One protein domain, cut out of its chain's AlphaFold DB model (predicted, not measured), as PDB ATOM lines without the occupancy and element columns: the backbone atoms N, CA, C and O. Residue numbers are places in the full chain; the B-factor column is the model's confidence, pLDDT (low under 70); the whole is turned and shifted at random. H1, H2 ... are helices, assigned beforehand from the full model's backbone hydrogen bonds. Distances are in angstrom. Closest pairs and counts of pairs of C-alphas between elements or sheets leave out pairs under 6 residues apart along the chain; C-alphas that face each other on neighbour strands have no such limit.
ATOM      1  N   GLN A 205      43.433  -8.895  46.387       92.19
ATOM      2  CA  GLN A 205      43.144  -9.755  45.232       92.19
ATOM      3  C   GLN A 205      41.653 -10.076  45.102       92.19
ATOM      4  O   GLN A 205      41.103 -10.034  44.002       92.19
ATOM      5  N   VAL A 206      40.982 -10.336  46.227       93.44
ATOM      6  CA  VAL A 206      39.537 -10.596  46.247       93.44
ATOM      7  C   VAL A 206      38.773  -9.326  45.879       93.44
ATOM      8  O   VAL A 206      37.858  -9.387  45.064       93.44
ATOM      9  N   PHE A 207      39.197  -8.167  46.395       92.06
ATOM     10  CA  PHE A 207      38.621  -6.869  46.039       92.06
ATOM     11  C   PHE A 207      38.695  -6.608  44.527       92.06
ATOM     12  O   PHE A 207      37.684  -6.265  43.915       92.06
ATOM     13  N   ARG A 208      39.864  -6.825  43.899       89.56
ATOM     14  CA  ARG A 208      40.037  -6.674  42.440       89.56
ATOM     15  C   ARG A 208      39.100  -7.585  41.659       89.56
ATOM     16  O   ARG A 208      38.402  -7.113  40.766       89.56
ATOM     17  N   LYS A 209      39.072  -8.872  42.016       90.31
ATOM     18  CA  LYS A 209      38.206  -9.856  41.362       90.31
ATOM     19  C   LYS A 209      36.737  -9.448  41.470       90.31
ATOM     20  O   LYS A 209      36.055  -9.375  40.460       90.31
ATOM     21  N   MET A 210      36.282  -9.083  42.668       88.44
ATOM     22  CA  MET A 210      34.901  -8.666  42.900       88.44
ATOM     23  C   MET A 210      34.517  -7.425  42.082       88.44
ATOM     24  O   MET A 210      33.416  -7.371  41.541       88.44
ATOM     25  N   ARG A 211      35.416  -6.438  41.946       86.88
ATOM     26  CA  ARG A 211      35.180  -5.262  41.090       86.88
ATOM     27  C   ARG A 211      35.045  -5.654  39.617       86.88
ATOM     28  O   ARG A 211      34.105  -5.195  38.972       86.88
ATOM     29  N   ALA A 212      35.921  -6.525  39.120       87.31
ATOM     30  CA  ALA A 212      35.856  -7.025  37.747       87.31
ATOM     31  C   ALA A 212      34.572  -7.829  37.483       87.31
ATOM     32  O   ALA A 212      33.899  -7.609  36.474       87.31
ATOM     33  N   ASP A 213      34.187  -8.703  38.415       86.81
ATOM     34  CA  ASP A 213      32.969  -9.507  38.323       86.81
ATOM     35  C   ASP A 213      31.729  -8.595  38.274       86.81
ATOM     36  O   ASP A 213      30.906  -8.721  37.364       86.81
ATOM     37  N   LEU A 214      31.634  -7.600  39.167       83.94
ATOM     38  CA  LEU A 214      30.547  -6.609  39.168       83.94
ATOM     39  C   LEU A 214      30.477  -5.808  37.861       83.94
ATOM     40  O   LEU A 214      29.392  -5.612  37.311       83.94
ATOM     41  N   ALA A 215      31.622  -5.368  37.335       84.19
ATOM     42  CA  ALA A 215      31.679  -4.654  36.064       84.19
ATOM     43  C   ALA A 215      31.206  -5.529  34.893       84.19
ATOM     44  O   ALA A 215      30.459  -5.059  34.035       84.19
ATOM     45  N   SER A 216      31.582  -6.812  34.884       85.56
ATOM     46  CA  SER A 216      31.148  -7.768  33.861       85.56
ATOM     47  C   SER A 216      29.634  -8.006  33.899       85.56
ATOM     48  O   SER A 216      28.977  -7.972  32.856       85.56
ATOM     49  N   MET A 217      29.058  -8.143  35.099       80.25
ATOM     50  CA  MET A 217      27.618  -8.320  35.296       80.25
ATOM     51  C   MET A 217      26.832  -7.117  34.777       80.25
ATOM     52  O   MET A 217      25.765  -7.280  34.189       80.25
ATOM     53  N   TRP A 218      27.349  -5.908  34.994       76.50
ATOM     54  CA  TRP A 218      26.630  -4.663  34.732       76.50
ATOM     55  C   TRP A 218      27.022  -3.964  33.421       76.50
ATOM     56  O   TRP A 218      26.501  -2.880  33.124       76.50
ATOM     57  N   SER A 219      27.887  -4.580  32.613       75.19
ATOM     58  CA  SER A 219      28.263  -4.081  31.289       75.19
ATOM     59  C   SER A 219      27.045  -4.012  30.344       75.19
ATOM     60  O   SER A 219      26.207  -4.913  30.349       75.19
ATOM     61  N   LYS A 262      47.065   2.436  46.342       91.19
ATOM     62  CA  LYS A 262      46.382   3.704  46.082       91.19
ATOM     63  C   LYS A 262      45.254   3.531  45.057       91.19
ATOM     64  O   LYS A 262      44.138   3.951  45.339       91.19
ATOM     65  N   ASP A 263      45.501   2.818  43.959       89.88
ATOM     66  CA  ASP A 263      44.486   2.564  42.920       89.88
ATOM     67  C   ASP A 263      43.297   1.752  43.453       89.88
ATOM     68  O   ASP A 263      42.151   1.985  43.074       89.88
ATOM     69  N   LEU A 264      43.550   0.808  44.369       91.50
ATOM     70  CA  LEU A 264      42.484   0.042  45.024       91.50
ATOM     71  C   LEU A 264      41.608   0.920  45.917       91.50
ATOM     72  O   LEU A 264      40.387   0.774  45.914       91.50
ATOM     73  N   LEU A 265      42.225   1.820  46.683       92.12
ATOM     74  CA  LEU A 265      41.504   2.727  47.577       92.12
ATOM     75  C   LEU A 265      40.711   3.770  46.784       92.12
ATOM     76  O   LEU A 265      39.589   4.088  47.159       92.12
ATOM     77  N   GLU A 266      41.249   4.255  45.665       90.31
ATOM     78  CA  GLU A 266      40.541   5.162  44.751       90.31
ATOM     79  C   GLU A 266      39.358   4.488  44.031       90.31
ATOM     80  O   GLU A 266      38.438   5.174  43.586       90.31
ATOM     81  N   ALA A 267      39.345   3.153  43.941       89.00
ATOM     82  CA  ALA A 267      38.225   2.383  43.395       89.00
ATOM     83  C   ALA A 267      37.075   2.174  44.400       89.00
ATOM     84  O   ALA A 267      36.019   1.651  44.028       89.00
ATOM     85  N   VAL A 268      37.258   2.563  45.665       90.38
ATOM     86  CA  VAL A 268      36.180   2.594  46.658       90.38
ATOM     87  C   VAL A 268      35.278   3.795  46.389       90.38
ATOM     88  O   VAL A 268      35.758   4.874  46.066       90.38
ATOM     89  N   VAL A 269      33.963   3.618  46.533       87.31
ATOM     90  CA  VAL A 269      32.984   4.694  46.331       87.31
ATOM     91  C   VAL A 269      32.891   5.557  47.599       87.31
ATOM     92  O   VAL A 269      32.506   5.033  48.647       87.31
ATOM     93  N   PRO A 270      33.187   6.871  47.528       88.38
ATOM     94  CA  PRO A 270      33.004   7.784  48.653       88.38
ATOM     95  C   PRO A 270      31.577   7.800  49.220       88.38
ATOM     96  O   PRO A 270      30.594   7.833  48.475       88.38
ATOM     97  N   PHE A 271      31.444   7.862  50.546       89.38
ATOM     98  CA  PHE A 271      30.152   7.831  51.233       89.38
ATOM     99  C   PHE A 271      29.243   9.004  50.847       89.38
ATOM    100  O   PHE A 271      28.026   8.852  50.774       89.38
ATOM    101  N   ASP A 272      29.810  10.180  50.581       82.38
ATOM    102  CA  ASP A 272      29.059  11.396  50.271       82.38
ATOM    103  C   ASP A 272      28.360  11.330  48.905       82.38
ATOM    104  O   ASP A 272      27.366  12.023  48.685       82.38
ATOM    105  N   ILE A 273      28.821  10.446  48.020       81.94
ATOM    106  CA  ILE A 273      28.156  10.113  46.754       81.94
ATOM    107  C   ILE A 273      26.918   9.243  46.989       81.94
ATOM    108  O   ILE A 273      25.914   9.368  46.278       81.94
ATOM    109  N   LEU A 274      26.967   8.364  47.994       74.56
ATOM    110  CA  LEU A 274      25.816   7.554  48.387       74.56
ATOM    111  C   LEU A 274      24.733   8.426  49.033       74.56
ATOM    112  O   LEU A 274      23.551   8.178  48.815       74.56
ATOM    113  N   LEU A 275      25.130   9.483  49.750       74.19
ATOM    114  CA  LEU A 275      24.206  10.396  50.431       74.19
ATOM    115  C   LEU A 275      23.471  11.377  49.500       74.19
ATOM    116  O   LEU A 275      22.379  11.821  49.846       74.19
ATOM    117  N   ASP A 276      24.040  11.749  48.346       73.12
ATOM    118  CA  ASP A 276      23.474  12.792  47.476       73.12
ATOM    119  C   ASP A 276      23.480  12.387  45.994       73.12
ATOM    120  O   ASP A 276      24.525  12.268  45.345       73.12
ATOM    121  N   ARG A 277      22.275  12.265  45.422       69.31
ATOM    122  CA  ARG A 277      22.054  11.948  44.005       69.31
ATOM    123  C   ARG A 277      22.741  12.928  43.057       69.31
ATOM    124  O   ARG A 277      23.352  12.503  42.081       69.31
ATOM    125  N   ARG A 278      22.677  14.240  43.318       71.00
ATOM    126  CA  ARG A 278      23.283  15.244  42.423       71.00
ATOM    127  C   ARG A 278      24.800  15.110  42.417       71.00
ATOM    128  O   ARG A 278      25.423  15.268  41.366       71.00
ATOM    129  N   LYS A 279      25.394  14.804  43.576       73.44
ATOM    130  CA  LYS A 279      26.833  14.510  43.676       73.44
ATOM    131  C   LYS A 279      27.181  13.243  42.909       73.44
ATOM    132  O   LYS A 279      28.169  13.252  42.187       73.44
ATOM    133  N   ARG A 280      26.338  12.211  42.965       72.81
ATOM    134  CA  ARG A 280      26.504  10.965  42.200       72.81
ATOM    135  C   ARG A 280      26.502  11.179  40.690       72.81
ATOM    136  O   ARG A 280      27.424  10.722  40.020       72.81
ATOM    137  N   THR A 281      25.550  11.942  40.157       70.25
ATOM    138  CA  THR A 281      25.509  12.267  38.721       70.25
ATOM    139  C   THR A 281      26.734  13.079  38.289       70.25
ATOM    140  O   THR A 281      27.357  12.772  37.275       70.25
ATOM    141  N   LYS A 282      27.137  14.086  39.081       73.81
ATOM    142  CA  LYS A 282      28.360  14.865  38.813       73.81
ATOM    143  C   LYS A 282      29.620  14.001  38.868       73.81
ATOM    144  O   LYS A 282      30.482  14.140  38.005       73.81
ATOM    145  N   PHE A 283      29.712  13.116  39.859       73.06
ATOM    146  CA  PHE A 283      30.828  12.195  40.018       73.06
ATOM    147  C   PHE A 283      30.956  11.281  38.802       73.06
ATOM    148  O   PHE A 283      32.040  11.189  38.244       73.06
ATOM    149  N   LEU A 284      29.857  10.692  38.323       70.19
ATOM    150  CA  LEU A 284      29.867   9.867  37.112       70.19
ATOM    151  C   LEU A 284      30.290  10.637  35.863       70.19
ATOM    152  O   LEU A 284      31.081  10.121  35.077       70.19
ATOM    153  N   ASN A 285      29.808  11.868  35.689       70.25
ATOM    154  CA  ASN A 285      30.205  12.701  34.554       70.25
ATOM    155  C   ASN A 285      31.708  13.015  34.586       70.25
ATOM    156  O   ASN A 285      32.374  12.903  33.561       70.25
ATOM    157  N   SER A 286      32.245  13.334  35.768       68.81
ATOM    158  CA  SER A 286      33.686  13.522  35.978       68.81
ATOM    159  C   SER A 286      34.470  12.230  35.726       68.81
ATOM    160  O   SER A 286      35.509  12.223  35.071       68.81
ATOM    161  N   LEU A 287      33.956  11.090  36.188       67.69
ATOM    162  CA  LEU A 287      34.616   9.801  36.015       67.69
ATOM    163  C   LEU A 287      34.648   9.392  34.537       67.69
ATOM    164  O   LEU A 287      35.675   8.895  34.082       67.69
ATOM    165  N   ARG A 288      33.584   9.687  33.778       65.12
ATOM    166  CA  ARG A 288      33.492   9.473  32.327       65.12
ATOM    167  C   ARG A 288      34.465  10.354  31.542       65.12
ATOM    168  O   ARG A 288      35.208   9.817  30.731       65.12
ATOM    169  N   SER A 289      34.546  11.655  31.835       59.75
ATOM    170  CA  SER A 289      35.534  12.534  31.184       59.75
ATOM    171  C   SER A 289      36.979  12.139  31.519       59.75
ATOM    172  O   SER A 289      37.881  12.263  30.690       59.75
ATOM    173  N   THR A 290      37.213  11.606  32.722       54.72
ATOM    174  CA  THR A 290      38.545  11.129  33.126       54.72
ATOM    175  C   THR A 290      38.878   9.740  32.558       54.72
ATOM    176  O   THR A 290      40.049   9.402  32.413       54.72
ATOM    177  N   LEU A 291      37.879   8.906  32.249       54.88
ATOM    178  CA  LEU A 291      38.064   7.617  31.560       54.88
ATOM    179  C   LEU A 291      38.508   7.805  30.103       54.88
ATOM    180  O   LEU A 291      39.168   6.930  29.556       54.88
ATOM    181  N   GLU A 292      38.172   8.944  29.495       53.88
ATOM    182  CA  GLU A 292      38.521   9.277  28.109       53.88
ATOM    183  C   GLU A 292      39.960   9.807  27.953       53.88
ATOM    184  O   GLU A 292      40.466   9.853  26.835       53.88
ATOM    185  N   THR A 293      40.643  10.190  29.044       47.44
ATOM    186  CA  THR A 293      41.890  10.981  28.972       47.44
ATOM    187  C   THR A 293      43.172  10.289  29.451       47.44
ATOM    188  O   THR A 293      44.248  10.770  29.120       47.44
ATOM    189  N   HIS A 294      43.120   9.135  30.125       48.53
ATOM    190  CA  HIS A 294      44.301   8.307  30.432       48.53
ATOM    191  C   HIS A 294      43.896   6.832  30.595       48.53
ATOM    192  O   HIS A 294      42.824   6.545  31.129       48.53
ATOM    193  N   THR A 295      44.752   5.885  30.188       60.81
ATOM    194  CA  THR A 295      44.606   4.442  30.467       60.81
ATOM    195  C   THR A 295      44.694   4.190  31.976       60.81
ATOM    196  O   THR A 295      45.747   3.870  32.515       60.81
ATOM    197  N   LYS A 296      43.581   4.401  32.689       68.25
ATOM    198  CA  LYS A 296      43.469   4.130  34.127       68.25
ATOM    199  C   LYS A 296      43.600   2.631  34.411       68.25
ATOM    200  O   LYS A 296      43.089   1.854  33.600       68.25
ATOM    201  N   PRO A 297      44.139   2.235  35.578       80.12
ATOM    202  CA  PRO A 297      44.149   0.851  36.040       80.12
ATOM    203  C   PRO A 297      42.781   0.184  35.908       80.12
ATOM    204  O   PRO A 297      41.750   0.789  36.228       80.12
ATOM    205  N   LYS A 298      42.766  -1.080  35.478       83.69
ATOM    206  CA  LYS A 298      41.535  -1.861  35.265       83.69
ATOM    207  C   LYS A 298      40.522  -1.759  36.413       83.69
ATOM    208  O   LYS A 298      39.351  -1.494  36.158       83.69
ATOM    209  N   VAL A 299      40.973  -1.855  37.666       83.19
ATOM    210  CA  VAL A 299      40.095  -1.808  38.853       83.19
ATOM    211  C   VAL A 299      39.276  -0.513  38.963       83.19
ATOM    212  O   VAL A 299      38.117  -0.546  39.377       83.19
ATOM    213  N   LEU A 300      39.843   0.626  38.549       82.00
ATOM    214  CA  LEU A 300      39.158   1.920  38.568       82.00
ATOM    215  C   LEU A 300      38.110   2.011  37.460       82.00
ATOM    216  O   LEU A 300      37.033   2.574  37.665       82.00
ATOM    217  N   ARG A 301      38.409   1.439  36.288       81.44
ATOM    218  CA  ARG A 301      37.449   1.357  35.180       81.44
ATOM    219  C   ARG A 301      36.264   0.477  35.564       81.44
ATOM    220  O   ARG A 301      35.122   0.892  35.392       81.44
ATOM    221  N   ASP A 302      36.546  -0.679  36.158       83.25
ATOM    222  CA  ASP A 302      35.539  -1.638  36.611       83.25
ATOM    223  C   ASP A 302      34.614  -1.021  37.675       83.25
ATOM    224  O   ASP A 302      33.386  -1.099  37.567       83.25
ATOM    225  N   ALA A 303      35.181  -0.305  38.654       82.94
ATOM    226  CA  ALA A 303      34.402   0.448  39.638       82.94
ATOM    227  C   ALA A 303      33.511   1.523  38.985       82.94
ATOM    228  O   ALA A 303      32.349   1.682  39.368       82.94
ATOM    229  N   GLY A 304      34.029   2.226  37.973       81.19
ATOM    230  CA  GLY A 304      33.283   3.226  37.210       81.19
ATOM    231  C   GLY A 304      32.086   2.646  36.452       81.19
ATOM    232  O   GLY A 304      30.988   3.199  36.529       81.19
ATOM    233  N   ILE A 305      32.274   1.510  35.772       80.56
ATOM    234  CA  ILE A 305      31.201   0.785  35.070       80.56
ATOM    235  C   ILE A 305      30.119   0.365  36.063       80.56
ATOM    236  O   ILE A 305      28.930   0.581  35.815       80.56
ATOM    237  N   ALA A 306      30.531  -0.197  37.203       78.44
ATOM    238  CA  ALA A 306      29.588  -0.656  38.203       78.44
ATOM    239  C   ALA A 306      28.733   0.511  38.744       78.44
ATOM    240  O   ALA A 306      27.503   0.450  38.779       78.44
ATOM    241  N   LEU A 307      29.370   1.630  39.092       77.94
ATOM    242  CA  LEU A 307      28.659   2.798  39.604       77.94
ATOM    243  C   LEU A 307      27.714   3.421  38.563       77.94
ATOM    244  O   LEU A 307      26.610   3.838  38.914       77.94
ATOM    245  N   ALA A 308      28.111   3.462  37.287       79.25
ATOM    246  CA  ALA A 308      27.263   3.982  36.216       79.25
ATOM    247  C   ALA A 308      25.973   3.161  36.068       79.25
ATOM    248  O   ALA A 308      24.884   3.721  35.935       79.25
ATOM    249  N   SER A 309      26.078   1.836  36.151       76.75
ATOM    250  CA  SER A 309      24.917   0.951  36.073       76.75
ATOM    251  C   SER A 309      24.011   1.028  37.300       76.75
ATOM    252  O   SER A 309      22.794   0.969  37.130       76.75
ATOM    253  N   LEU A 310      24.560   1.238  38.503       75.12
ATOM    254  CA  LEU A 310      23.764   1.488  39.712       75.12
ATOM    255  C   LEU A 310      22.838   2.700  39.529       75.12
ATOM    256  O   LEU A 310      21.657   2.623  39.858       75.12
ATOM    257  N   VAL A 311      23.355   3.795  38.964       74.75
ATOM    258  CA  VAL A 311      22.568   5.018  38.729       74.75
ATOM    259  C   VAL A 311      21.438   4.782  37.736       74.75
ATOM    260  O   VAL A 311      20.319   5.225  37.972       74.75
ATOM    261  N   VAL A 312      21.686   4.019  36.669       75.38
ATOM    262  CA  VAL A 312      20.629   3.648  35.715       75.38
ATOM    263  C   VAL A 312      19.543   2.798  36.389       75.38
ATOM    264  O   VAL A 312      18.357   3.015  36.143       75.38
ATOM    265  N   CYS A 313      19.926   1.841  37.239       71.31
ATOM    266  CA  CYS A 313      18.970   1.002  37.967       71.31
ATOM    267  C   CYS A 313      18.131   1.808  38.964       71.31
ATOM    268  O   CYS A 313      16.929   1.583  39.062       71.31
ATOM    269  N   GLU A 314      18.741   2.745  39.685       72.19
ATOM    270  CA  GLU A 314      18.033   3.631  40.611       72.19
ATOM    271  C   GLU A 314      17.037   4.536  39.875       72.19
ATOM    272  O   GLU A 314      15.881   4.618  40.278       72.19
ATOM    273  N   GLU A 315      17.435   5.139  38.748       74.12
ATOM    274  CA  GLU A 315      16.522   5.932  37.915       74.12
ATOM    275  C   GLU A 315      15.349   5.102  37.378       74.12
ATOM    276  O   GLU A 315      14.225   5.598  37.299       74.12
ATOM    277  N   ALA A 316      15.588   3.839  37.017       72.44
ATOM    278  CA  ALA A 316      14.531   2.928  36.591       72.44
ATOM    279  C   ALA A 316      13.586   2.566  37.750       72.44
ATOM    280  O   ALA A 316      12.371   2.642  37.583       72.44
ATOM    281  N   LEU A 317      14.128   2.232  38.926       71.62
ATOM    282  CA  LEU A 317      13.342   1.931  40.125       71.62
ATOM    283  C   LEU A 317      12.487   3.123  40.559       71.62
ATOM    284  O   LEU A 317      11.322   2.939  40.891       71.62
ATOM    285  N   GLU A 318      13.022   4.344  40.522       67.81
ATOM    286  CA  GLU A 318      12.248   5.550  40.828       67.81
ATOM    287  C   GLU A 318      11.108   5.769  39.834       67.81
ATOM    288  O   GLU A 318      10.004   6.106  40.253       67.81
ATOM    289  N   ARG A 319      11.340   5.565  38.530       69.00
ATOM    290  CA  ARG A 319      10.266   5.655  37.528       69.00
ATOM    291  C   ARG A 319       9.155   4.660  37.839       69.00
ATOM    292  O   ARG A 319       7.997   5.059  37.860       69.00
ATOM    293  N   GLU A 320       9.502   3.417  38.149       69.19
ATOM    294  CA  GLU A 320       8.535   2.390  38.559       69.19
ATOM    295  C   GLU A 320       7.797   2.768  39.853       69.19
ATOM    296  O   GLU A 320       6.591   2.565  39.966       69.19
ATOM    297  N   LEU A 321       8.482   3.382  40.821       64.50
ATOM    298  CA  LEU A 321       7.892   3.802  42.095       64.50
ATOM    299  C   LEU A 321       6.958   5.013  41.927       64.50
ATOM    300  O   LEU A 321       5.886   5.048  42.528       64.50
ATOM    301  N   ILE A 322       7.312   5.967  41.057       62.88
ATOM    302  CA  ILE A 322       6.447   7.087  40.650       62.88
ATOM    303  C   ILE A 322       5.220   6.558  39.909       62.88
ATOM    304  O   ILE A 322       4.104   6.988  40.201       62.88
ATOM    305  N   ILE A 323       5.406   5.608  38.986       59.09
ATOM    306  CA  ILE A 323       4.311   4.948  38.268       59.09
ATOM    307  C   ILE A 323       3.392   4.254  39.280       59.09
ATOM    308  O   ILE A 323       2.199   4.538  39.307       59.09
ATOM    309  N   SER A 324       3.934   3.431  40.178       53.47
ATOM    310  CA  SER A 324       3.170   2.714  41.205       53.47
ATOM    311  C   SER A 324       2.418   3.657  42.152       53.47
ATOM    312  O   SER A 324       1.223   3.468  42.381       53.47
ATOM    313  N   SER A 325       3.064   4.720  42.639       50.09
ATOM    314  CA  SER A 325       2.427   5.730  43.493       50.09
ATOM    315  C   SER A 325       1.313   6.484  42.759       50.09
ATOM    316  O   SER A 325       0.248   6.711  43.334       50.09
ATOM    317  N   SER A 326       1.510   6.788  41.473       55.66
ATOM    318  CA  SER A 326       0.497   7.421  40.620       55.66
ATOM    319  C   SER A 326      -0.682   6.485  40.348       55.66
ATOM    320  O   SER A 326      -1.824   6.927  40.416       55.66
ATOM    321  N   TYR A 327      -0.436   5.188  40.117       51.41
ATOM    322  CA  TYR A 327      -1.481   4.168  39.957       51.41
ATOM    323  C   TYR A 327      -2.305   3.976  41.234       51.41
ATOM    324  O   TYR A 327      -3.526   3.884  41.151       51.41
ATOM    325  N   VAL A 328      -1.672   3.958  42.412       52.00
ATOM    326  CA  VAL A 328      -2.376   3.882  43.705       52.00
ATOM    327  C   VAL A 328      -3.241   5.125  43.927       52.00
ATOM    328  O   VAL A 328      -4.405   4.989  44.309       52.00
ATOM    329  N   LEU A 329      -2.729   6.320  43.609       45.78
ATOM    330  CA  LEU A 329      -3.514   7.557  43.676       45.78
ATOM    331  C   LEU A 329      -4.708   7.516  42.707       45.78
ATOM    332  O   LEU A 329      -5.833   7.829  43.096       45.78
ATOM    333  N   PHE A 330      -4.496   7.051  41.473       46.38
ATOM    334  CA  PHE A 330      -5.543   6.946  40.454       46.38
ATOM    335  C   PHE A 330      -6.615   5.905  40.805       46.38
ATOM    336  O   PHE A 330      -7.802   6.143  40.583       46.38
ATOM    337  N   LEU A 331      -6.230   4.776  41.409       48.84
ATOM    338  CA  LEU A 331      -7.155   3.764  41.931       48.84
ATOM    339  C   LEU A 331      -7.971   4.306  43.110       48.84
ATOM    340  O   LEU A 331      -9.183   4.115  43.135       48.84
ATOM    341  N   SER A 332      -7.350   5.036  44.041       42.34
ATOM    342  CA  SER A 332      -8.070   5.649  45.168       42.34
ATOM    343  C   SER A 332      -9.061   6.740  44.734       42.34
ATOM    344  O   SER A 332     -10.172   6.801  45.259       42.34
ATOM    345  N   LEU A 333      -8.717   7.536  43.715       48.34
ATOM    346  CA  LEU A 333      -9.623   8.515  43.103       48.34
ATOM    347  C   LEU A 333     -10.767   7.840  42.337       48.34
ATOM    348  O   LEU A 333     -11.912   8.280  42.430       48.34
ATOM    349  N   SER A 334     -10.482   6.744  41.633       49.56
ATOM    350  CA  SER A 334     -11.495   6.002  40.875       49.56
ATOM    351  C   SER A 334     -12.485   5.288  41.802       49.56
ATOM    352  O   SER A 334     -13.685   5.362  41.571       49.56
ATOM    353  N   PHE A 335     -12.031   4.673  42.902       43.56
ATOM    354  CA  PHE A 335     -12.930   4.055  43.891       43.56
ATOM    355  C   PHE A 335     -13.799   5.075  44.643       43.56
ATOM    356  O   PHE A 335     -14.934   4.758  44.987       43.56
ATOM    357  N   SER A 336     -13.321   6.309  44.846       44.78
ATOM    358  CA  SER A 336     -14.141   7.384  45.426       44.78
ATOM    359  C   SER A 336     -15.208   7.921  44.462       44.78
ATOM    360  O   SER A 336     -16.207   8.464  44.925       44.78
ATOM    361  N   ALA A 337     -15.020   7.784  43.146       47.47
ATOM    362  CA  ALA A 337     -15.969   8.256  42.134       47.47
ATOM    363  C   ALA A 337     -17.131   7.277  41.865       47.47
ATOM    364  O   ALA A 337     -18.137   7.679  41.293       47.47
ATOM    365  N   TYR A 338     -17.015   6.015  42.297       46.53
ATOM    366  CA  TYR A 338     -18.065   4.989  42.179       46.53
ATOM    367  C   TYR A 338     -18.828   4.726  43.495       46.53
ATOM    368  O   TYR A 338     -19.601   3.775  43.572       46.53
ATOM    369  N   ALA A 339     -18.616   5.547  44.531       45.94
ATOM    370  CA  ALA A 339     -19.239   5.402  45.852       45.94
ATOM    371  C   ALA A 339     -20.324   6.460  46.163       45.94
ATOM    372  O   ALA A 339     -20.590   6.721  47.336       45.94
ATOM    373  N   PHE A 340     -20.948   7.054  45.140       37.69
ATOM    374  CA  PHE A 340     -22.127   7.920  45.270       37.69
ATOM    375  C   PHE A 340     -23.270   7.461  44.372       37.69
ATOM    376  O   PHE A 340     -22.991   7.125  43.199       37.69
TER     377      PHE A 340
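This is residues 205 to 219 and 262 to 340 of the 340 residues of the protein "HD domain-containing protein" of Fagus sylvatica (UniProt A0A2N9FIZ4). One long helix, H5, runs through a small helical body and sticks out of it as a straight arm, residues 315 to 340, of which 315 to 337 belong to H5. In the body the beginning of H5 is sandwiched between H1, which crosses it steeply on one side, and H4, which folds back along it on the other; the short H2 packs near the first residues of H5, and the short H3 sits at the corner by H4. The printed part has 94 residues with five named helices, H1 to H5 in order along the chain, and no named strand, so the class is all helix. The whole is extended, with a radius of gyration of the C-alphas of 19.5 A and spans of 68 by 25 by 22 A, the arm making the length.

H5, residues 298 to 337, is the hub and touches three other helices. H1, residues 205 to 218, touches residues 299 to 309 of H5 alone, at a steep tilt of 47 degrees, the same way; the closest C-alphas are those of Ala 215 and Asp 302, 4.9 A apart. H4, residues 277 to 291, forms a helical hairpin with H5. It touches residues 301 to 311 of H5 alone, opposite ways at a shallow tilt of 33 degrees, only just short of steep; the closest C-alphas, of Leu 284 and Ala 308, are 6.5 A apart. H2, residues 262 to 266, touches residues 299 to 300 of H5 alone, the closest C-alphas being those of Leu 264 and Val 299, 6.9 A apart. H1 and H2 are close but not clearly touching, with the C-alphas of Arg 208 and Leu 264 7.6 A apart. H3, residues 271 to 275, and H4 touch only at the corner, at the C-alphas of Ile 273 and Arg 280, 4.9 A apart. H1 and H4 are apart, and so are H3 and H5. In H1, H2, H3, H4 and H5 every O i to N i+4 pair is within hydrogen-bond range.

H5 is 58.8 A from its first C-alpha, 298 at (41.535, -1.861, 35.265), to its last, 337 at (-15.969, 8.256, 42.134). H4 measures 20.7 A and H1 20.2 A, with C-alpha 205 at (43.144, -9.755, 45.232). H2 and H3 have five residues each, 6.2 A and 6.5 A long.

The farthest C-alphas, of Lys 262 and Phe 340, the chain's last residue, are 68.6 A apart. Without the free arm, the body spans 31 by 25 by 22 A. Residues 220 to 261 are not printed; C-alphas 219 and 262 are 24.7 A apart across this cut, between H1 and H2. The links H2 to H3 and H3 to H4 are tight, and H4 to H5 is short. The mean pLDDT of the printed part is 71.4, with values under 70 at residue 277, residues 286 to 296 and residues 318 to 340.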